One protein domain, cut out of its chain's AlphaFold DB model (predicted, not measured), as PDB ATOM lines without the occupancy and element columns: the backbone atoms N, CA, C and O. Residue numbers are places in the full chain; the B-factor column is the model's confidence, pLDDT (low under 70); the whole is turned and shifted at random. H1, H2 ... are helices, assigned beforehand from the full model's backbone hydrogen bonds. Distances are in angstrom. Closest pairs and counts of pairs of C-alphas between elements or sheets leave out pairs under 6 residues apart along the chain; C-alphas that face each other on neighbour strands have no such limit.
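AT A GLANCE: This is residues 127 to 167 and 220 to 348 of the 397 residues of the protein "Hypothetical protein" of Noctiluca scintillans (UniProt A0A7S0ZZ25). One long helix, H6, makes a spine; two helical hairpins, H1 with H2 and H3 with H4, pack on it along residues 293 to 311, and its far end, residues 316 to 325, sticks out and leads into H7 as a free arm. The tip of the H3 and H4 hairpin, residues 245 to 252, sticks out too, as does a loop with the tiny H5, residues 283 to 291. The 170 printed residues hold seven named helices, H1 to H7 in order, and no named strand; the class is all helix. The whole is extended, with a radius of gyration of the C-alphas of 23.8 A, and spans 88 by 45 by 27 A.

HOW THE PARTS SIT: H1, residues 132 to 140, and H2, residues 145 to 165, form a helical hairpin across a tight link, at a shallow tilt of 15 degrees; their closest C-alphas, Val 135 and Leu 148, are 6.4 A apart. H3, residues 223 to 246, and H4, residues 251 to 277, form another at 14 degrees, with C-alphas Ile 225 and Ala 272 closest at 6.5 A. H1 touches residues 273 to 277 of H4 at a steep tilt of 69.6 degrees, only just short of about perpendicular; C-alphas Leu 132 and Val 274 are closest, at 5.5 A. H6, residues 293 to 325, touches H2 at a steep tilt of 45 degrees, the same way, with C-alphas Glu 149 and Ala 303 closest at 4.8 A. It touches H4 at 61 degrees, steep and opposite ways, where C-alphas Ala 271 and Gln 301 are closest at 5.2 A. H3 touches H6 with residues 224 to 232 alone; C-alphas Ala 228 and Glu 294 are closest, at 5.3 A. H5, residues 284 to 287, and H7, residues 329 to 348, touch no helix. Every O i to N i+4 pair is within hydrogen-bond range in H1, H2, H3, H4, H6 and H7; H5 is too short for one.

IN THESE COORDINATES: H1 begins at C-alpha 132, (153.202, 96.234, 137.245). H2 is 30.2 A long, H3 34.9 A, H4 39.3 A, H6 47.7 A and H7 28.4 A. H6 begins at C-alpha 293, (136.632, 96.763, 132.633), and H7 ends at C-alpha 348, (173.645, 138.607, 188.154).

THE WHOLE: The C-alphas farthest apart, Glu 284 and Lys 348, are 88.8 A apart. Residues 168 to 219 are not printed; C-alphas 167 and 220 are 34.2 A apart across this cut. Of the links that are printed whole, none is long. The mean pLDDT of the printed part is 84.4, with residues 127 to 128, 220 to 221, 282 to 288 and 326 to 335 under 70.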
ATOM      1  N   GLU A 127     159.394 106.729 136.219       53.53
ATOM      2  CA  GLU A 127     159.250 105.305 135.857       53.53
ATOM      3  C   GLU A 127     159.531 104.378 137.078       53.53
ATOM      4  O   GLU A 127     159.962 103.227 136.968       53.53
ATOM      5  N   ASP A 128     159.274 104.898 138.286       53.94
ATOM      6  CA  ASP A 128     159.551 104.375 139.604       53.94
ATOM      7  C   ASP A 128     158.305 103.863 140.330       53.94
ATOM      8  O   ASP A 128     158.086 104.131 141.511       53.94
ATOM      9  N   GLY A 129     157.451 103.140 139.606       75.06
ATOM     10  CA  GLY A 129     156.327 102.394 140.174       75.06
ATOM     11  C   GLY A 129     156.729 101.022 140.724       75.06
ATOM     12  O   GLY A 129     157.792 100.493 140.392       75.06
ATOM     13  N   PHE A 130     155.852 100.464 141.564       88.38
ATOM     14  CA  PHE A 130     155.816  99.045 141.939       88.38
ATOM     15  C   PHE A 130     155.782  98.146 140.687       88.38
ATOM     16  O   PHE A 130     155.478  98.611 139.586       88.38
ATOM     17  N   ASN A 131     156.085  96.857 140.836       93.12
ATOM     18  CA  ASN A 131     156.154  95.925 139.713       93.12
ATOM     19  C   ASN A 131     154.765  95.684 139.085       93.12
ATOM     20  O   ASN A 131     153.960  94.911 139.600       93.12
ATOM     21  N   LEU A 132     154.486  96.342 137.953       93.31
ATOM     22  CA  LEU A 132     153.202  96.234 137.245       93.31
ATOM     23  C   LEU A 132     152.863  94.787 136.858       93.31
ATOM     24  O   LEU A 132     151.695  94.414 136.898       93.31
ATOM     25  N   LYS A 133     153.872  93.976 136.510       94.44
ATOM     26  CA  LYS A 133     153.677  92.577 136.104       94.44
ATOM     27  C   LYS A 133     153.194  91.720 137.263       94.44
ATOM     28  O   LYS A 133     152.251  90.964 137.096       94.44
ATOM     29  N   GLU A 134     153.782  91.895 138.439       96.19
ATOM     30  CA  GLU A 134     153.394  91.151 139.639       96.19
ATOM     31  C   GLU A 134     151.957  91.479 140.069       96.19
ATOM     32  O   GLU A 134     151.163  90.585 140.356       96.19
ATOM     33  N   VAL A 135     151.578  92.762 140.025       96.25
ATOM     34  CA  VAL A 135     150.200  93.190 140.313       96.25
ATOM     35  C   VAL A 135     149.221  92.652 139.263       96.25
ATOM     36  O   VAL A 135     148.124  92.222 139.615       96.25
ATOM     37  N   ALA A 136     149.608  92.648 137.985       95.06
ATOM     38  CA  ALA A 136     148.806  92.099 136.896       95.06
ATOM     39  C   ALA A 136     148.616  90.575 137.013       95.06
ATOM     40  O   ALA A 136     147.502  90.078 136.843       95.06
ATOM     41  N   GLU A 137     149.673  89.835 137.349       95.88
ATOM     42  CA  GLU A 137     149.624  88.393 137.604       95.88
ATOM     43  C   GLU A 137     148.723  88.070 138.800       95.88
ATOM     44  O   GLU A 137     147.849  87.208 138.693       95.88
ATOM     45  N   ALA A 138     148.859  88.810 139.906       96.75
ATOM     46  CA  ALA A 138     147.993  88.664 141.073       96.75
ATOM     47  C   ALA A 138     146.524  88.963 140.731       96.75
ATOM     48  O   ALA A 138     145.630  88.196 141.095       96.75
ATOM     49  N   LEU A 139     146.262  90.034 139.973       95.31
ATOM     50  CA  LEU A 139     144.917  90.386 139.513       95.31
ATOM     51  C   LEU A 139     144.301  89.267 138.657       95.31
ATOM     52  O   LEU A 139     143.151  88.885 138.881       95.31
ATOM     53  N   ASN A 140     145.065  88.706 137.716       92.69
ATOM     54  CA  ASN A 140     144.625  87.592 136.869       92.69
ATOM     55  C   ASN A 140     144.429  86.288 137.655       92.69
ATOM     56  O   ASN A 140     143.537  85.500 137.331       92.69
ATOM     57  N   GLY A 141     145.208  86.094 138.721       93.56
ATOM     58  CA  GLY A 141     145.042  85.016 139.695       93.56
ATOM     59  C   GLY A 141     143.798  85.151 140.580       93.56
ATOM     60  O   GLY A 141     143.496  84.232 141.338       93.56
ATOM     61  N   GLY A 142     143.055  86.259 140.478       94.00
ATOM     62  CA  GLY A 142     141.876  86.520 141.301       94.00
ATOM     63  C   GLY A 142     142.216  87.006 142.710       94.00
ATOM     64  O   GLY A 142     141.415  86.799 143.623       94.00
ATOM     65  N   ALA A 143     143.382  87.635 142.892       96.38
ATOM     66  CA  ALA A 143     143.775  88.214 144.168       96.38
ATOM     67  C   ALA A 143     142.717  89.199 144.685       96.38
ATOM     68  O   ALA A 143     142.125  89.998 143.949       96.38
ATOM     69  N   SER A 144     142.493  89.145 145.991       97.06
ATOM     70  CA  SER A 144     141.632  90.077 146.701       97.06
ATOM     71  C   SER A 144     142.211  91.495 146.675       97.06
ATOM     72  O   SER A 144     143.410  91.713 146.491       97.06
ATOM     73  N   ARG A 145     141.357  92.496 146.933       96.06
ATOM     74  CA  ARG A 145     141.782  93.907 146.962       96.06
ATOM     75  C   ARG A 145     142.936  94.125 147.942       96.06
ATOM     76  O   ARG A 145     143.870  94.850 147.634       96.06
ATOM     77  N   ARG A 146     142.861  93.470 149.104       97.38
ATOM     78  CA  ARG A 146     143.850  93.576 150.178       97.38
ATOM     79  C   ARG A 146     145.199  92.977 149.783       97.38
ATOM     80  O   ARG A 146     146.221  93.575 150.078       97.38
ATOM     81  N   GLU A 147     145.201  91.850 149.074       97.88
ATOM     82  CA  GLU A 147     146.439  91.255 148.553       97.88
ATOM     83  C   GLU A 147     147.101  92.175 147.522       97.88
ATOM     84  O   GLU A 147     148.306  92.393 147.594       97.88
ATOM     85  N   LEU A 148     146.323  92.794 146.624       97.25
ATOM     86  CA  LEU A 148     146.868  93.800 145.705       97.25
ATOM     87  C   LEU A 148     147.428  95.015 146.454       97.25
ATOM     88  O   LEU A 148     148.498  95.502 146.102       97.25
ATOM     89  N   GLU A 149     146.721  95.504 147.479       96.81
ATOM     90  CA  GLU A 149     147.197  96.603 148.326       96.81
ATOM     91  C   GLU A 149     148.559  96.272 148.960       96.81
ATOM     92  O   GLU A 149     149.467  97.103 148.919       96.81
ATOM     93  N   ASP A 150     148.714  95.062 149.506       97.38
ATOM     94  CA  ASP A 150     149.941  94.627 150.174       97.38
ATOM     95  C   ASP A 150     151.099  94.406 149.169       97.38
ATOM     96  O   ASP A 150     152.220  94.832 149.446       97.38
ATOM     97  N   ILE A 151     150.843  93.848 147.973       97.50
ATOM     98  CA  ILE A 151     151.849  93.715 146.891       97.50
ATOM     99  C   ILE A 151     152.328  95.095 146.424       97.50
ATOM    100  O   ILE A 151     153.529  95.341 146.286       97.50
ATOM    101  N   ILE A 152     151.396  96.028 146.207       96.00
ATOM    102  CA  ILE A 152     151.725  97.395 145.786       96.00
ATOM    103  C   ILE A 152     152.544  98.102 146.873       96.00
ATOM    104  O   ILE A 152     153.538  98.757 146.557       96.00
ATOM    105  N   GLU A 153     152.153  97.988 148.146       95.19
ATOM    106  CA  GLU A 153     152.895  98.582 149.264       95.19
ATOM    107  C   GLU A 153     154.307  97.990 149.389       95.19
ATOM    108  O   GLU A 153     155.262  98.755 149.556       95.19
ATOM    109  N   ALA A 154     154.452  96.668 149.252       95.88
ATOM    110  CA  ALA A 154     155.743  95.985 149.279       95.88
ATOM    111  C   ALA A 154     156.657  96.456 148.139       95.88
ATOM    112  O   ALA A 154     157.791  96.853 148.399       95.88
ATOM    113  N   GLY A 155     156.149  96.534 146.905       94.31
ATOM    114  CA  GLY A 155     156.923  97.034 145.765       94.31
ATOM    115  C   GLY A 155     157.328  98.508 145.903       94.31
ATOM    116  O   GLY A 155     158.410  98.907 145.471       94.31
ATOM    117  N   LEU A 156     156.493  99.338 146.542       92.00
ATOM    118  CA  LEU A 156     156.860 100.719 146.881       92.00
ATOM    119  C   LEU A 156     157.974 100.771 147.941       92.00
ATOM    120  O   LEU A 156     158.872 101.609 147.838       92.00
ATOM    121  N   ALA A 157     157.926  99.894 148.947       92.44
ATOM    122  CA  ALA A 157     158.949  99.798 149.987       92.44
ATOM    123  C   ALA A 157     160.290  99.291 149.433       92.44
ATOM    124  O   ALA A 157     161.305  99.954 149.631       92.44
ATOM    125  N   GLU A 158     160.284  98.203 148.661       92.62
ATOM    126  CA  GLU A 158     161.481  97.644 148.019       92.62
ATOM    127  C   GLU A 158     162.172  98.689 147.138       92.62
ATOM    128  O   GLU A 158     163.390  98.863 147.183       92.62
ATOM    129  N   ARG A 159     161.397  99.466 146.373       88.38
ATOM    130  CA  ARG A 159     161.976 100.514 145.529       88.38
ATOM    131  C   ARG A 159     162.570 101.661 146.336       88.38
ATOM    132  O   ARG A 159     163.596 102.218 145.939       88.38
ATOM    133  N   LEU A 160     161.951 102.025 147.457       88.19
ATOM    134  CA  LEU A 160     162.523 103.004 148.377       88.19
ATOM    135  C   LEU A 160     163.849 102.485 148.952       88.19
ATOM    136  O   LEU A 160     164.836 103.217 148.941       88.19
ATOM    137  N   GLU A 161     163.904 101.223 149.376       90.62
ATOM    138  CA  GLU A 161     165.122 100.572 149.872       90.62
ATOM    139  C   GLU A 161     166.216 100.503 148.807       90.62
ATOM    140  O   GLU A 161     167.370 100.837 149.089       90.62
ATOM    141  N   TYR A 162     165.863 100.158 147.567       87.81
ATOM    142  CA  TYR A 162     166.782 100.164 146.435       87.81
ATOM    143  C   TYR A 162     167.359 101.561 146.189       87.81
ATOM    144  O   TYR A 162     168.567 101.707 146.021       87.81
ATOM    145  N   ARG A 163     166.531 102.614 146.226       85.62
ATOM    146  CA  ARG A 163     166.997 104.004 146.067       85.62
ATOM    147  C   ARG A 163     167.902 104.465 147.207       85.62
ATOM    148  O   ARG A 163     168.812 105.247 146.958       85.62
ATOM    149  N   LEU A 164     167.642 104.014 148.432       85.62
ATOM    150  CA  LEU A 164     168.464 104.337 149.600       85.62
ATOM    151  C   LEU A 164     169.783 103.552 149.618       85.62
ATOM    152  O   LEU A 164     170.789 104.066 150.103       85.62
ATOM    153  N   SER A 165     169.780 102.326 149.092       88.12
ATOM    154  CA  SER A 165     170.952 101.440 149.041       88.12
ATOM    155  C   SER A 165     171.823 101.682 147.811       88.12
ATOM    156  O   SER A 165     173.023 101.413 147.845       88.12
ATOM    157  N   SER A 166     171.235 102.180 146.720       84.38
ATOM    158  CA  SER A 166     171.961 102.533 145.507       84.38
ATOM    159  C   SER A 166     172.893 103.707 145.820       84.38
ATOM    160  O   SER A 166     172.411 104.787 146.181       84.38
ATOM    161  N   PRO A 167     174.224 103.525 145.733       71.88
ATOM    162  CA  PRO A 167     175.171 104.597 145.993       71.88
ATOM    163  C   PRO A 167     174.920 105.671 144.946       71.88
ATOM    164  O   PRO A 167     175.173 105.437 143.767       71.88
ATOM    165  N   ILE A 220     148.528 103.029 126.351       61.91
ATOM    166  CA  ILE A 220     147.123 102.608 126.473       61.91
ATOM    167  C   ILE A 220     146.530 102.424 125.064       61.91
ATOM    168  O   ILE A 220     145.815 103.278 124.542       61.91
ATOM    169  N   ALA A 221     146.877 101.315 124.418       68.31
ATOM    170  CA  ALA A 221     146.546 101.003 123.035       68.31
ATOM    171  C   ALA A 221     145.114 100.473 122.896       68.31
ATOM    172  O   ALA A 221     144.554 100.465 121.801       68.31
ATOM    173  N   HIS A 222     144.507 100.039 124.004       84.06
ATOM    174  CA  HIS A 222     143.217  99.371 123.969       84.06
ATOM    175  C   HIS A 222     142.055 100.352 124.154       84.06
ATOM    176  O   HIS A 222     141.932 100.959 125.225       84.06
ATOM    177  N   PRO A 223     141.152 100.467 123.160       87.38
ATOM    178  CA  PRO A 223     140.086 101.468 123.162       87.38
ATOM    179  C   PRO A 223     139.148 101.323 124.364       87.38
ATOM    180  O   PRO A 223     138.713 102.324 124.922       87.38
ATOM    181  N   VAL A 224     138.911 100.091 124.826       88.94
ATOM    182  CA  VAL A 224     138.039  99.807 125.978       88.94
ATOM    183  C   VAL A 224     138.611 100.369 127.285       88.94
ATOM    184  O   VAL A 224     137.880 100.902 128.118       88.94
ATOM    185  N   ILE A 225     139.933 100.283 127.472       89.19
ATOM    186  CA  ILE A 225     140.598 100.831 128.659       89.19
ATOM    187  C   ILE A 225     140.597 102.360 128.586       89.19
ATOM    188  O   ILE A 225     140.309 103.017 129.587       89.19
ATOM    189  N   VAL A 226     140.860 102.932 127.403       90.31
ATOM    190  CA  VAL A 226     140.799 104.386 127.179       90.31
ATOM    191  C   VAL A 226     139.410 104.928 127.517       90.31
ATOM    192  O   VAL A 226     139.306 105.878 128.291       90.31
ATOM    193  N   GLU A 227     138.348 104.294 127.020       90.75
ATOM    194  CA  GLU A 227     136.966 104.692 127.301       90.75
ATOM    195  C   GLU A 227     136.653 104.638 128.805       90.75
ATOM    196  O   GLU A 227     136.125 105.600 129.369       90.75
ATOM    197  N   ALA A 228     137.056 103.566 129.495       90.50
ATOM    198  CA  ALA A 228     136.871 103.440 130.940       90.50
ATOM    199  C   ALA A 228     137.619 104.539 131.726       90.50
ATOM    200  O   ALA A 228     137.081 105.115 132.681       90.50
ATOM    201  N   VAL A 229     138.843 104.876 131.309       90.25
ATOM    202  CA  VAL A 229     139.647 105.964 131.886       90.25
ATOM    203  C   VAL A 229     138.993 107.326 131.641       90.25
ATOM    204  O   VAL A 229     138.926 108.157 132.554       90.25
ATOM    205  N   GLU A 230     138.483 107.584 130.439       90.69
ATOM    206  CA  GLU A 230     137.768 108.819 130.106       90.69
ATOM    207  C   GLU A 230     136.455 108.953 130.883       90.69
ATOM    208  O   GLU A 230     136.148 110.037 131.399       90.69
ATOM    209  N   ALA A 231     135.710 107.858 131.044       91.00
ATOM    210  CA  ALA A 231     134.495 107.807 131.847       91.00
ATOM    211  C   ALA A 231     134.790 108.102 133.328       91.00
ATOM    212  O   ALA A 231     134.100 108.918 133.951       91.00
ATOM    213  N   ALA A 232     135.847 107.505 133.891       89.75
ATOM    214  CA  ALA A 232     136.290 107.761 135.262       89.75
ATOM    215  C   ALA A 232     136.715 109.229 135.465       89.75
ATOM    216  O   ALA A 232     136.238 109.902 136.386       89.75
ATOM    217  N   ASN A 233     137.528 109.774 134.554       88.56
ATOM    218  CA  ASN A 233     137.947 111.178 134.591       88.56
ATOM    219  C   ASN A 233     136.763 112.145 134.429       88.56
ATOM    220  O   ASN A 233     136.696 113.172 135.109       88.56
ATOM    221  N   SER A 234     135.788 111.810 133.581       88.50
ATOM    222  CA  SER A 234     134.572 112.607 133.393       88.50
ATOM    223  C   SER A 234     133.710 112.639 134.658       88.50
ATOM    224  O   SER A 234     133.278 113.718 135.077       88.50
ATOM    225  N   LYS A 235     133.525 111.494 135.332       89.81
ATOM    226  CA  LYS A 235     132.844 111.416 136.639       89.81
ATOM    227  C   LYS A 235     133.565 112.267 137.686       89.81
ATOM    228  O   LYS A 235     132.929 113.060 138.391       89.81
ATOM    229  N   ARG A 236     134.900 112.188 137.741       87.12
ATOM    230  CA  ARG A 236     135.706 113.010 138.651       87.12
ATOM    231  C   ARG A 236     135.555 114.498 138.361       87.12
ATOM    232  O   ARG A 236     135.341 115.267 139.298       87.12
ATOM    233  N   ARG A 237     135.603 114.910 137.093       84.94
ATOM    234  CA  ARG A 237     135.409 116.306 136.677       84.94
ATOM    235  C   ARG A 237     134.094 116.873 137.196       84.94
ATOM    236  O   ARG A 237     134.083 117.968 137.755       84.94
ATOM    237  N   LEU A 238     133.001 116.124 137.062       88.25
ATOM    238  CA  LEU A 238     131.690 116.533 137.570       88.25
ATOM    239  C   LEU A 238     131.695 116.673 139.100       88.25
ATOM    240  O   LEU A 238     131.180 117.660 139.628       88.25
ATOM    241  N   SER A 239     132.332 115.732 139.807       87.00
ATOM    242  CA  SER A 239     132.458 115.776 141.271       87.00
ATOM    243  C   SER A 239     133.266 116.984 141.759       87.00
ATOM    244  O   SER A 239     132.830 117.686 142.670       87.00
ATOM    245  N   LEU A 240     134.386 117.294 141.095       83.94
ATOM    246  CA  LEU A 240     135.234 118.443 141.412       83.94
ATOM    247  C   LEU A 240     134.519 119.752 141.105       83.94
ATOM    248  O   LEU A 240     134.562 120.671 141.908       83.94
ATOM    249  N   THR A 241     133.805 119.820 139.983       85.00
ATOM    250  CA  THR A 241     133.002 120.995 139.625       85.00
ATOM    251  C   THR A 241     131.950 121.275 140.696       85.00
ATOM    252  O   THR A 241     131.772 122.423 141.107       85.00
ATOM    253  N   ARG A 242     131.276 120.228 141.193       87.31
ATOM    254  CA  ARG A 242     130.307 120.348 142.289       87.31
ATOM    255  C   ARG A 242     130.976 120.825 143.579       87.31
ATOM    256  O   ARG A 242     130.407 121.683 144.243       87.31
ATOM    257  N   TRP A 243     132.147 120.290 143.915       81.50
ATOM    258  CA  TRP A 243     132.886 120.658 145.125       81.50
ATOM    259  C   TRP A 243     133.386 122.110 145.074       81.50
ATOM    260  O   TRP A 243     133.083 122.896 145.963       81.50
ATOM    261  N   VAL A 244     134.024 122.514 143.972       84.12
ATOM    262  CA  VAL A 244     134.494 123.893 143.745       84.12
ATOM    263  C   VAL A 244     133.335 124.895 143.762       84.12
ATOM    264  O   VAL A 244     133.478 125.995 144.283       84.12
ATOM    265  N   SER A 245     132.159 124.512 143.253       83.94
ATOM    266  CA  SER A 245     130.970 125.379 143.284       83.94
ATOM    267  C   SER A 245     130.414 125.609 144.696       83.94
ATOM    268  O   SER A 245     129.656 126.557 144.889       83.94
ATOM    269  N   GLN A 246     130.733 124.743 145.664       85.44
ATOM    270  CA  GLN A 246     130.295 124.891 147.058       85.44
ATOM    271  C   GLN A 246     131.224 125.800 147.867       85.44
ATOM    272  O   GLN A 246     130.759 126.437 148.808       85.44
ATOM    273  N   GLU A 247     132.501 125.900 147.488       80.25
ATOM    274  CA  GLU A 247     133.519 126.640 148.239       80.25
ATOM    275  C   GLU A 247     134.336 127.581 147.321       80.25
ATOM    276  O   GLU A 247     135.523 127.357 147.067       80.25
ATOM    277  N   PRO A 248     133.713 128.645 146.775       71.00
ATOM    278  CA  PRO A 248     134.317 129.446 145.708       71.00
ATOM    279  C   PRO A 248     135.541 130.273 146.144       71.00
ATOM    280  O   PRO A 248     136.417 130.519 145.310       71.00
ATOM    281  N   ASP A 249     135.647 130.657 147.420       76.69
ATOM    282  CA  ASP A 249     136.551 131.736 147.863       76.69
ATOM    283  C   ASP A 249     137.850 131.260 148.540       76.69
ATOM    284  O   ASP A 249     138.698 132.058 148.942       76.69
ATOM    285  N   SER A 250     138.053 129.948 148.641       79.94
ATOM    286  CA  SER A 250     139.211 129.363 149.312       79.94
ATOM    287  C   SER A 250     140.308 129.026 148.295       79.94
ATOM    288  O   SER A 250     140.302 127.981 147.642       79.94
ATOM    289  N   THR A 251     141.299 129.913 148.136       82.38
ATOM    290  CA  THR A 251     142.485 129.640 147.294       82.38
ATOM    291  C   THR A 251     143.218 128.370 147.742       82.38
ATOM    292  O   THR A 251     143.702 127.607 146.906       82.38
ATOM    293  N   ARG A 252     143.224 128.084 149.054       79.38
ATOM    294  CA  ARG A 252     143.765 126.847 149.642       79.38
ATOM    295  C   ARG A 252     142.953 125.609 149.235       79.38
ATOM    296  O   ARG A 252     143.551 124.593 148.872       79.38
ATOM    297  N   ALA A 253     141.620 125.692 149.221       79.62
ATOM    298  CA  ALA A 253     140.751 124.618 148.727       79.62
ATOM    299  C   ALA A 253     140.996 124.342 147.239       79.62
ATOM    300  O   ALA A 253     141.096 123.191 146.830       79.62
ATOM    301  N   ARG A 254     141.194 125.382 146.420       80.75
ATOM    302  CA  ARG A 254     141.517 125.210 144.991       80.75
ATOM    303  C   ARG A 254     142.854 124.492 144.791       80.75
ATOM    304  O   ARG A 254     142.925 123.525 144.038       80.75
ATOM    305  N   VAL A 255     143.913 124.915 145.484       81.88
ATOM    306  CA  VAL A 255     145.232 124.263 145.367       81.88
ATOM    307  C   VAL A 255     145.164 122.800 145.812       81.88
ATOM    308  O   VAL A 255     145.650 121.921 145.100       81.88
ATOM    309  N   SER A 256     144.521 122.512 146.946       80.38
ATOM    310  CA  SER A 256     144.362 121.135 147.435       80.38
ATOM    311  C   SER A 256     143.492 120.276 146.510       80.38
ATOM    312  O   SER A 256     143.857 119.134 146.222       80.38
ATOM    313  N   ALA A 257     142.407 120.821 145.954       81.38
ATOM    314  CA  ALA A 257     141.584 120.130 144.965       81.38
ATOM    315  C   ALA A 257     142.343 119.824 143.676       81.38
ATOM    316  O   ALA A 257     142.208 118.718 143.157       81.38
ATOM    317  N   SER A 258     143.167 120.758 143.192       82.44
ATOM    318  CA  SER A 258     144.025 120.540 142.024       82.44
ATOM    319  C   SER A 258     144.999 119.393 142.256       82.44
ATOM    320  O   SER A 258     145.021 118.433 141.487       82.44
ATOM    321  N   LYS A 259     145.717 119.415 143.387       82.31
ATOM    322  CA  LYS A 259     146.634 118.327 143.756       82.31
ATOM    323  C   LYS A 259     145.901 116.994 143.885       82.31
ATOM    324  O   LYS A 259     146.376 115.973 143.397       82.31
ATOM    325  N   THR A 260     144.721 116.989 144.496       82.81
ATOM    326  CA  THR A 260     143.913 115.771 144.649       82.81
ATOM    327  C   THR A 260     143.419 115.250 143.297       82.81
ATOM    328  O   THR A 260     143.427 114.044 143.063       82.81
ATOM    329  N   ALA A 261     143.015 116.138 142.386       84.12
ATOM    330  CA  ALA A 261     142.618 115.787 141.026       84.12
ATOM    331  C   ALA A 261     143.785 115.187 140.233       84.12
ATOM    332  O   ALA A 261     143.618 114.150 139.596       84.12
ATOM    333  N   GLN A 262     144.970 115.790 140.339       84.81
ATOM    334  CA  GLN A 262     146.190 115.289 139.714       84.81
ATOM    335  C   GLN A 262     146.557 113.893 140.237       84.81
ATOM    336  O   GLN A 262     146.773 112.987 139.435       84.81
ATOM    337  N   ARG A 263     146.550 113.690 141.563       83.62
ATOM    338  CA  ARG A 263     146.804 112.381 142.198       83.62
ATOM    339  C   ARG A 263     145.824 111.316 141.713       83.62
ATOM    340  O   ARG A 263     146.231 110.213 141.372       83.62
ATOM    341  N   HIS A 264     144.541 111.661 141.655       85.81
ATOM    342  CA  HIS A 264     143.495 110.760 141.175       85.81
ATOM    343  C   HIS A 264     143.662 110.408 139.692       85.81
ATOM    344  O   HIS A 264     143.508 109.260 139.293       85.81
ATOM    345  N   ARG A 265     144.022 111.384 138.855       87.31
ATOM    346  CA  ARG A 265     144.318 111.126 137.445       87.31
ATOM    347  C   ARG A 265     145.503 110.169 137.297       87.31
ATOM    348  O   ARG A 265     145.446 109.250 136.490       87.31
ATOM    349  N   GLN A 266     146.557 110.363 138.089       85.69
ATOM    350  CA  GLN A 266     147.723 109.478 138.097       85.69
ATOM    351  C   GLN A 266     147.378 108.066 138.587       85.69
ATOM    352  O   GLN A 266     147.864 107.101 138.006       85.69
ATOM    353  N   SER A 267     146.535 107.924 139.620       88.94
ATOM    354  CA  SER A 267     146.101 106.602 140.094       88.94
ATOM    355  C   SER A 267     145.284 105.861 139.034       88.94
ATOM    356  O   SER A 267     145.499 104.668 138.846       88.94
ATOM    357  N   ILE A 268     144.426 106.565 138.287       91.44
ATOM    358  CA  ILE A 268     143.684 105.994 137.152       91.44
ATOM    359  C   ILE A 268     144.629 105.548 136.034       91.44
ATOM    360  O   ILE A 268     144.475 104.441 135.529       91.44
ATOM    361  N   ILE A 269     145.599 106.384 135.648       89.44
ATOM    362  CA  ILE A 269     146.557 106.041 134.584       89.44
ATOM    363  C   ILE A 269     147.367 104.801 134.981       89.44
ATOM    364  O   ILE A 269     147.425 103.850 134.213       89.44
ATOM    365  N   LYS A 270     147.888 104.747 136.213       90.38
ATOM    366  CA  LYS A 270     148.603 103.559 136.711       90.38
ATOM    367  C   LYS A 270     147.719 102.316 136.777       90.38
ATOM    368  O   LYS A 270     148.171 101.220 136.477       90.38
ATOM    369  N   ALA A 271     146.455 102.464 137.172       92.25
ATOM    370  CA  ALA A 271     145.516 101.347 137.159       92.25
ATOM    371  C   ALA A 271     145.262 100.842 135.730       92.25
ATOM    372  O   ALA A 271     145.188  99.636 135.520       92.25
ATOM    373  N   ALA A 272     145.180 101.745 134.749       92.75
ATOM    374  CA  ALA A 272     145.060 101.386 133.341       92.75
ATOM    375  C   ALA A 272     146.297 100.628 132.832       92.75
ATOM    376  O   ALA A 272     146.130  99.610 132.170       92.75
ATOM    377  N   GLU A 273     147.507 101.052 133.212       91.50
ATOM    378  CA  GLU A 273     148.756 100.337 132.900       91.50
ATOM    379  C   GLU A 273     148.753  98.910 133.475       91.50
ATOM    380  O   GLU A 273     149.125  97.963 132.788       91.50
ATOM    381  N   VAL A 274     148.281  98.719 134.714       93.38
ATOM    382  CA  VAL A 274     148.136  97.374 135.305       93.38
ATOM    383  C   VAL A 274     147.155  96.516 134.501       93.38
ATOM    384  O   VAL A 274     147.436  95.345 134.257       93.38
ATOM    385  N   LEU A 275     146.013  97.070 134.077       93.25
ATOM    386  CA  LEU A 275     145.027  96.334 133.272       93.25
ATOM    387  C   LEU A 275     145.548  95.977 131.877       93.25
ATOM    388  O   LEU A 275     145.218  94.909 131.360       93.25
ATOM    389  N   GLU A 276     146.346  96.863 131.287       91.81
ATOM    390  CA  GLU A 276     147.023  96.638 130.014       91.81
ATOM    391  C   GLU A 276     148.017  95.475 130.134       91.81
ATOM    392  O   GLU A 276     147.934  94.514 129.375       91.81
ATOM    393  N   VAL A 277     148.880  95.490 131.159       92.38
ATOM    394  CA  VAL A 277     149.836  94.398 131.430       92.38
ATOM    395  C   VAL A 277     149.122  93.088 131.779       92.38
ATOM    396  O   VAL A 277     149.603  92.011 131.433       92.38
ATOM    397  N   ALA A 278     147.957  93.164 132.424       92.06
ATOM    398  CA  ALA A 278     147.123  92.005 132.718       92.06
ATOM    399  C   ALA A 278     146.416  91.425 131.478       92.06
ATOM    400  O   ALA A 278     145.828  90.350 131.583       92.06
ATOM    401  N   GLY A 279     146.454  92.097 130.319       90.56
ATOM    402  CA  GLY A 279     145.795  91.632 129.094       90.56
ATOM    403  C   GLY A 279     144.264  91.653 129.173       90.56
ATOM    404  O   GLY A 279     143.589  90.880 128.493       90.56
ATOM    405  N   VAL A 280     143.689  92.516 130.023       85.19
ATOM    406  CA  VAL A 280     142.231  92.578 130.270       85.19
ATOM    407  C   VAL A 280     141.453  93.089 129.049       85.19
ATOM    408  O   VAL A 280     140.250  92.871 128.939       85.19
ATOM    409  N   SER A 281     142.135  93.744 128.120       76.69
ATOM    410  CA  SER A 281     141.589  94.334 126.900       76.69
ATOM    411  C   SER A 281     141.132  93.342 125.831       76.69
ATOM    412  O   SER A 281     140.183  93.647 125.113       76.69
ATOM    413  N   ASP A 282     141.785  92.185 125.729       67.75
ATOM    414  CA  ASP A 282     141.606  91.256 124.601       67.75
ATOM    415  C   ASP A 282     140.807  89.998 124.984       67.75
ATOM    416  O   ASP A 282     140.547  89.118 124.160       67.75
ATOM    417  N   CYS A 283     140.399  89.889 126.250       57.44
ATOM    418  CA  CYS A 283     139.793  88.677 126.779       57.44
ATOM    419  C   CYS A 283     138.257  88.742 126.759       57.44
ATOM    420  O   CYS A 283     137.627  89.050 127.769       57.44
ATOM    421  N   GLU A 284     137.643  88.298 125.657       58.44
ATOM    422  CA  GLU A 284     136.227  87.859 125.607       58.44
ATOM    423  C   GLU A 284     135.892  86.872 126.753       58.44
ATOM    424  O   GLU A 284     134.769  86.810 127.252       58.44
ATOM    425  N   ALA A 285     136.896  86.132 127.242       60.16
ATOM    426  CA  ALA A 285     136.788  85.234 128.389       60.16
ATOM    427  C   ALA A 285     136.337  85.936 129.687       60.16
ATOM    428  O   ALA A 285     135.665  85.323 130.516       60.16
ATOM    429  N   GLU A 286     136.640  87.224 129.867       57.31
ATOM    430  CA  GLU A 286     136.236  87.983 131.056       57.31
ATOM    431  C   GLU A 286     134.778  88.450 131.001       57.31
ATOM    432  O   GLU A 286     134.152  88.612 132.052       57.31
ATOM    433  N   ALA A 287     134.180  88.532 129.806       62.09
ATOM    434  CA  ALA A 287     132.736  88.724 129.674       62.09
ATOM    435  C   ALA A 287     131.957  87.581 130.356       62.09
ATOM    436  O   ALA A 287     130.883  87.804 130.911       62.09
ATOM    437  N   SER A 288     132.545  86.379 130.421       59.12
ATOM    438  CA  SER A 288     131.958  85.214 131.103       59.12
ATOM    439  C   SER A 288     131.947  85.344 132.632       59.12
ATOM    440  O   SER A 288     131.137  84.699 133.295       59.12
ATOM    441  N   ARG A 289     132.827  86.176 133.210       72.25
ATOM    442  CA  ARG A 289     132.865  86.466 134.656       72.25
ATOM    443  C   ARG A 289     131.970  87.648 135.043       72.25
ATOM    444  O   ARG A 289     131.758  87.878 136.230       72.25
ATOM    445  N   GLY A 290     131.441  88.384 134.062       80.44
ATOM    446  CA  GLY A 290     130.497  89.484 134.271       80.44
ATOM    447  C   GLY A 290     131.086  90.737 134.929       80.44
ATOM    448  O   GLY A 290     130.325  91.616 135.327       80.44
ATOM    449  N   ILE A 291     132.414  90.840 135.059       85.62
ATOM    450  CA  ILE A 291     133.077  92.003 135.663       85.62
ATOM    451  C   ILE A 291     133.448  92.986 134.550       85.62
ATOM    452  O   ILE A 291     134.240  92.651 133.670       85.62
ATOM    453  N   SER A 292     132.906  94.206 134.594       90.88
ATOM    454  CA  SER A 292     133.229  95.217 133.580       90.88
ATOM    455  C   SER A 292     134.667  95.729 133.732       90.88
ATOM    456  O   SER A 292     135.216  95.792 134.836       90.88
ATOM    457  N   VAL A 293     135.289  96.145 132.624       91.56
ATOM    458  CA  VAL A 293     136.632  96.763 132.633       91.56
ATOM    459  C   VAL A 293     136.671  97.972 133.571       91.56
ATOM    460  O   VAL A 293     137.640  98.171 134.297       91.56
ATOM    461  N   GLU A 294     135.580  98.731 133.638       91.50
ATOM    462  CA  GLU A 294     135.429  99.875 134.539       91.50
ATOM    463  C   GLU A 294     135.461  99.455 136.013       91.50
ATOM    464  O   GLU A 294     136.085 100.133 136.828       91.50
ATOM    465  N   GLN A 295     134.820  98.335 136.371       92.62
ATOM    466  CA  GLN A 295     134.862  97.794 137.732       92.62
ATOM    467  C   GLN A 295     136.280  97.354 138.102       92.62
ATOM    468  O   GLN A 295     136.746  97.682 139.193       92.62
ATOM    469  N   LYS A 296     136.995  96.680 137.190       92.88
ATOM    470  CA  LYS A 296     138.402  96.298 137.407       92.88
ATOM    471  C   LYS A 296     139.313  97.513 137.539       92.88
ATOM    472  O   LYS A 296     140.147  97.551 138.439       92.88
ATOM    473  N   LEU A 297     139.115  98.529 136.699       94.56
ATOM    474  CA  LEU A 297     139.853  99.789 136.774       94.56
ATOM    475  C   LEU A 297     139.654 100.435 138.143       94.56
ATOM    476  O   LEU A 297     140.623 100.796 138.806       94.56
ATOM    477  N   HIS A 298     138.406 100.511 138.605       94.00
ATOM    478  CA  HIS A 298     138.078 101.092 139.900       94.00
ATOM    479  C   HIS A 298     138.623 100.258 141.071       94.00
ATOM    480  O   HIS A 298     139.026 100.818 142.092       94.00
ATOM    481  N   PHE A 299     138.656  98.931 140.929       95.19
ATOM    482  CA  PHE A 299     139.213  98.004 141.910       95.19
ATOM    483  C   PHE A 299     140.724  98.200 142.082       95.19
ATOM    484  O   PHE A 299     141.185  98.452 143.198       95.19
ATOM    485  N   VAL A 300     141.480  98.180 140.979       95.62
ATOM    486  CA  VAL A 300     142.934  98.407 140.982       95.62
ATOM    487  C   VAL A 300     143.255  99.825 141.444       95.62
ATOM    488  O   VAL A 300     144.121 100.013 142.295       95.62
ATOM    489  N   GLN A 301     142.520 100.830 140.960       94.12
ATOM    490  CA  GLN A 301     142.689 102.216 141.389       94.12
ATOM    491  C   GLN A 301     142.585 102.359 142.912       94.12
ATOM    492  O   GLN A 301     143.427 103.014 143.530       94.12
ATOM    493  N   ARG A 302     141.557 101.758 143.528       93.69
ATOM    494  CA  ARG A 302     141.375 101.805 144.984       93.69
ATOM    495  C   ARG A 302     142.533 101.132 145.713       93.69
ATOM    496  O   ARG A 302     143.032 101.713 146.674       93.69
ATOM    497  N   ALA A 303     142.984  99.973 145.235       95.38
ATOM    498  CA  ALA A 303     144.133  99.283 145.813       95.38
ATOM    499  C   ALA A 303     145.403 100.155 145.759       95.38
ATOM    500  O   ALA A 303     146.072 100.342 146.774       95.38
ATOM    501  N   VAL A 304     145.676 100.788 144.612       93.00
ATOM    502  CA  VAL A 304     146.811 101.709 144.429       93.00
ATOM    503  C   VAL A 304     146.728 102.910 145.378       93.00
ATOM    504  O   VAL A 304     147.720 103.258 146.017       93.00
ATOM    505  N   GLU A 305     145.562 103.552 145.500       89.94
ATOM    506  CA  GLU A 305     145.377 104.720 146.373       89.94
ATOM    507  C   GLU A 305     145.591 104.380 147.859       89.94
ATOM    508  O   GLU A 305     146.246 105.143 148.580       89.94
ATOM    509  N   VAL A 306     145.062 103.239 148.314       91.94
ATOM    510  CA  VAL A 306     145.200 102.771 149.703       91.94
ATOM    511  C   VAL A 306     146.639 102.362 150.002       91.94
ATOM    512  O   VAL A 306     147.201 102.831 150.995       91.94
ATOM    513  N   ALA A 307     147.265 101.570 149.131       92.56
ATOM    514  CA  ALA A 307     148.653 101.139 149.284       92.56
ATOM    515  C   ALA A 307     149.617 102.331 149.332       92.56
ATOM    516  O   ALA A 307     150.444 102.436 150.236       92.56
ATOM    517  N   GLN A 308     149.455 103.306 148.431       88.62
ATOM    518  CA  GLN A 308     150.251 104.537 148.456       88.62
ATOM    519  C   GLN A 308     150.041 105.335 149.744       88.62
ATOM    520  O   GLN A 308     150.992 105.895 150.291       88.62
ATOM    521  N   ARG A 309     148.803 105.416 150.245       88.00
ATOM    522  CA  ARG A 309     148.511 106.097 151.512       88.00
ATOM    523  C   ARG A 309     149.203 105.398 152.684       88.00
ATOM    524  O   ARG A 309     149.847 106.092 153.469       88.00
ATOM    525  N   ARG A 310     149.095 104.069 152.790       92.56
ATOM    526  CA  ARG A 310     149.762 103.268 153.832       92.56
ATOM    527  C   ARG A 310     151.278 103.419 153.759       92.56
ATOM    528  O   ARG A 310     151.888 103.783 154.762       92.56
ATOM    529  N   HIS A 311     151.848 103.311 152.561       91.44
ATOM    530  CA  HIS A 311     153.271 103.521 152.323       91.44
ATOM    531  C   HIS A 311     153.729 104.910 152.793       91.44
ATOM    532  O   HIS A 311     154.655 105.017 153.594       91.44
ATOM    533  N   ARG A 312     153.032 105.988 152.399       87.88
ATOM    534  CA  ARG A 312     153.344 107.352 152.873       87.88
ATOM    535  C   ARG A 312     153.286 107.462 154.396       87.88
ATOM    536  O   ARG A 312     154.182 108.043 155.002       87.88
ATOM    537  N   GLN A 313     152.255 106.903 155.027       88.06
ATOM    538  CA  GLN A 313     152.136 106.906 156.487       88.06
ATOM    539  C   GLN A 313     153.272 106.123 157.154       88.06
ATOM    540  O   GLN A 313     153.791 106.574 158.176       88.06
ATOM    541  N   SER A 314     153.676 104.992 156.576       91.25
ATOM    542  CA  SER A 314     154.814 104.190 157.032       91.25
ATOM    543  C   SER A 314     156.115 104.993 156.965       91.25
ATOM    544  O   SER A 314     156.808 105.121 157.974       91.25
ATOM    545  N   VAL A 315     156.378 105.663 155.837       88.56
ATOM    546  CA  VAL A 315     157.546 106.541 155.662       88.56
ATOM    547  C   VAL A 315     157.531 107.693 156.666       88.56
ATOM    548  O   VAL A 315     158.528 107.928 157.340       88.56
ATOM    549  N   VAL A 316     156.403 108.388 156.843       86.81
ATOM    550  CA  VAL A 316     156.296 109.484 157.824       86.81
ATOM    551  C   VAL A 316     156.548 108.985 159.248       86.81
ATOM    552  O   VAL A 316     157.234 109.659 160.017       86.81
ATOM    553  N   ARG A 317     156.024 107.808 159.620       87.25
ATOM    554  CA  ARG A 317     156.294 107.192 160.928       87.25
ATOM    555  C   ARG A 317     157.773 106.846 161.087       87.25
ATOM    556  O   ARG A 317     158.339 107.168 162.126       87.25
ATOM    557  N   ALA A 318     158.398 106.260 160.066       88.69
ATOM    558  CA  ALA A 318     159.818 105.925 160.074       88.69
ATOM    559  C   ALA A 318     160.700 107.178 160.198       88.69
ATOM    560  O   ALA A 318     161.572 107.233 161.059       88.69
ATOM    561  N   VAL A 319     160.418 108.226 159.418       87.38
ATOM    562  CA  VAL A 319     161.134 109.510 159.490       87.38
ATOM    563  C   VAL A 319     160.988 110.135 160.875       87.38
ATOM    564  O   VAL A 319     161.985 110.552 161.453       87.38
ATOM    565  N   ARG A 320     159.774 110.157 161.444       85.12
ATOM    566  CA  ARG A 320     159.550 110.657 162.811       85.12
ATOM    567  C   ARG A 320     160.307 109.846 163.858       85.12
ATOM    568  O   ARG A 320     160.841 110.432 164.790       85.12
ATOM    569  N   ALA A 321     160.363 108.524 163.714       88.12
ATOM    570  CA  ALA A 321     161.128 107.679 164.622       88.12
ATOM    571  C   ALA A 321     162.628 108.010 164.550       88.12
ATOM    572  O   ALA A 321     163.266 108.174 165.584       88.12
ATOM    573  N   VAL A 322     163.181 108.196 163.347       87.19
ATOM    574  CA  VAL A 322     164.593 108.566 163.166       87.19
ATOM    575  C   VAL A 322     164.890 109.963 163.714       87.19
ATOM    576  O   VAL A 322     165.893 110.137 164.401       87.19
ATOM    577  N   THR A 323     164.029 110.955 163.464       82.50
ATOM    578  CA  THR A 323     164.250 112.322 163.964       82.50
ATOM    579  C   THR A 323     164.100 112.422 165.478       82.50
ATOM    580  O   THR A 323     164.869 113.141 166.105       82.50
ATOM    581  N   GLN A 324     163.174 111.675 166.088       77.69
ATOM    582  CA  GLN A 324     163.038 111.619 167.548       77.69
ATOM    583  C   GLN A 324     164.213 110.905 168.221       77.69
ATOM    584  O   GLN A 324     164.624 111.309 169.303       77.69
ATOM    585  N   VAL A 325     164.778 109.877 167.585       73.25
ATOM    586  CA  VAL A 325     165.983 109.191 168.082       73.25
ATOM    587  C   VAL A 325     167.241 110.057 167.904       73.25
ATOM    588  O   VAL A 325     168.193 109.920 168.668       73.25
ATOM    589  N   GLN A 326     167.252 110.963 166.921       58.69
ATOM    590  CA  GLN A 326     168.363 111.883 166.659       58.69
ATOM    591  C   GLN A 326     168.320 113.200 167.435       58.69
ATOM    592  O   GLN A 326     169.268 113.964 167.300       58.69
ATOM    593  N   GLU A 327     167.305 113.491 168.247       50.47
ATOM    594  CA  GLU A 327     167.448 114.507 169.294       50.47
ATOM    595  C   GLU A 327     168.294 113.864 170.399       50.47
ATOM    596  O   GLU A 327     167.757 113.090 171.197       50.47
ATOM    597  N   PRO A 328     169.625 114.089 170.448       51.28
ATOM    598  CA  PRO A 328     170.408 113.482 171.501       51.28
ATOM    599  C   PRO A 328     169.875 114.045 172.818       51.28
ATOM    600  O   PRO A 328     169.647 115.251 172.939       51.28
ATOM    601  N   GLU A 329     169.747 113.214 173.849       52.72
ATOM    602  CA  GLU A 329     169.510 113.690 175.220       52.72
ATOM    603  C   GLU A 329     170.505 114.809 175.623       52.72
ATOM    604  O   GLU A 329     170.227 115.607 176.520       52.72
ATOM    605  N   SER A 330     171.633 114.951 174.910       54.12
ATOM    606  CA  SER A 330     172.555 116.077 175.044       54.12
ATOM    607  C   SER A 330     171.980 117.430 174.598       54.12
ATOM    608  O   SER A 330     172.260 118.422 175.265       54.12
ATOM    609  N   ALA A 331     171.141 117.515 173.559       53.56
ATOM    610  CA  ALA A 331     170.573 118.780 173.075       53.56
ATOM    611  C   ALA A 331     169.542 119.360 174.052       53.56
ATOM    612  O   ALA A 331     169.507 120.573 174.272       53.56
ATOM    613  N   VAL A 332     168.773 118.506 174.735       55.53
ATOM    614  CA  VAL A 332     167.885 118.936 175.826       55.53
ATOM    615  C   VAL A 332     168.710 119.415 177.023       55.53
ATOM    616  O   VAL A 332     168.386 120.450 177.613       55.53
ATOM    617  N   THR A 333     169.832 118.752 177.347       57.94
ATOM    618  CA  THR A 333     170.737 119.282 178.380       57.94
ATOM    619  C   THR A 333     171.416 120.582 177.966       57.94
ATOM    620  O   THR A 333     171.595 121.444 178.818       57.94
ATOM    621  N   ASP A 334     171.752 120.778 176.693       60.53
ATOM    622  CA  ASP A 334     172.447 121.979 176.233       60.53
ATOM    623  C   ASP A 334     171.496 123.165 176.092       60.53
ATOM    624  O   ASP A 334     171.835 124.265 176.524       60.53
ATOM    625  N   ARG A 335     170.257 122.946 175.644       68.31
ATOM    626  CA  ARG A 335     169.211 123.973 175.666       68.31
ATOM    627  C   ARG A 335     168.875 124.386 177.100       68.31
ATOM    628  O   ARG A 335     168.841 125.577 177.401       68.31
ATOM    629  N   CYS A 336     168.763 123.421 178.017       73.31
ATOM    630  CA  CYS A 336     168.540 123.694 179.439       73.31
ATOM    631  C   CYS A 336     169.755 124.370 180.112       73.31
ATOM    632  O   CYS A 336     169.591 125.241 180.970       73.31
ATOM    633  N   LYS A 337     170.990 124.030 179.711       77.06
ATOM    634  CA  LYS A 337     172.207 124.735 180.147       77.06
ATOM    635  C   LYS A 337     172.213 126.167 179.628       77.06
ATOM    636  O   LYS A 337     172.455 127.066 180.423       77.06
ATOM    637  N   ILE A 338     171.921 126.405 178.350       80.06
ATOM    638  CA  ILE A 338     171.871 127.752 177.761       80.06
ATOM    639  C   ILE A 338     170.816 128.592 178.482       80.06
ATOM    640  O   ILE A 338     171.135 129.686 178.944       80.06
ATOM    641  N   GLU A 339     169.610 128.063 178.686       83.19
ATOM    642  CA  GLU A 339     168.545 128.747 179.425       83.19
ATOM    643  C   GLU A 339     168.957 129.059 180.870       83.19
ATOM    644  O   GLU A 339     168.817 130.202 181.309       83.19
ATOM    645  N   ARG A 340     169.564 128.107 181.597       84.94
ATOM    646  CA  ARG A 340     170.118 128.375 182.939       84.94
ATOM    647  C   ARG A 340     171.218 129.423 182.923       84.94
ATOM    648  O   ARG A 340     171.280 130.243 183.835       84.94
ATOM    649  N   THR A 341     172.092 129.401 181.923       86.31
ATOM    650  CA  THR A 341     173.222 130.333 181.829       86.31
ATOM    651  C   THR A 341     172.718 131.745 181.539       86.31
ATOM    652  O   THR A 341     173.157 132.696 182.184       86.31
ATOM    653  N   VAL A 342     171.735 131.882 180.642       86.88
ATOM    654  CA  VAL A 342     171.064 133.153 180.333       86.88
ATOM    655  C   VAL A 342     170.297 133.673 181.549       86.88
ATOM    656  O   VAL A 342     170.453 134.838 181.913       86.88
ATOM    657  N   ALA A 343     169.531 132.818 182.232       86.38
ATOM    658  CA  ALA A 343     168.804 133.189 183.444       86.38
ATOM    659  C   ALA A 343     169.753 133.624 184.576       86.38
ATOM    660  O   ALA A 343     169.524 134.646 185.223       86.38
ATOM    661  N   ALA A 344     170.864 132.906 184.778       86.44
ATOM    662  CA  ALA A 344     171.884 133.259 185.763       86.44
ATOM    663  C   ALA A 344     172.608 134.570 185.415       86.44
ATOM    664  O   ALA A 344     172.910 135.363 186.310       86.44
ATOM    665  N   ALA A 345     172.869 134.829 184.128       83.06
ATOM    666  CA  ALA A 345     173.429 136.095 183.664       83.06
ATOM    667  C   ALA A 345     172.465 137.264 183.931       83.06
ATOM    668  O   ALA A 345     172.884 138.286 184.479       83.06
ATOM    669  N   TYR A 346     171.170 137.080 183.649       79.31
ATOM    670  CA  TYR A 346     170.128 138.063 183.956       79.31
ATOM    671  C   TYR A 346     170.010 138.339 185.460       79.31
ATOM    672  O   TYR A 346     169.973 139.498 185.873       79.31
ATOM    673  N   ALA A 347     170.024 137.296 186.294       82.00
ATOM    674  CA  ALA A 347     169.972 137.437 187.748       82.00
ATOM    675  C   ALA A 347     171.201 138.183 188.302       82.00
ATOM    676  O   ALA A 347     171.053 139.094 189.117       82.00
ATOM    677  N   LYS A 348     172.412 137.873 187.805       80.56
ATOM    678  CA  LYS A 348     173.645 138.607 188.154       80.56
ATOM    679  C   LYS A 348     173.605 140.075 187.726       80.56
ATOM    680  O   LYS A 348     174.204 140.923 188.388       80.56
TER     681      LYS A 348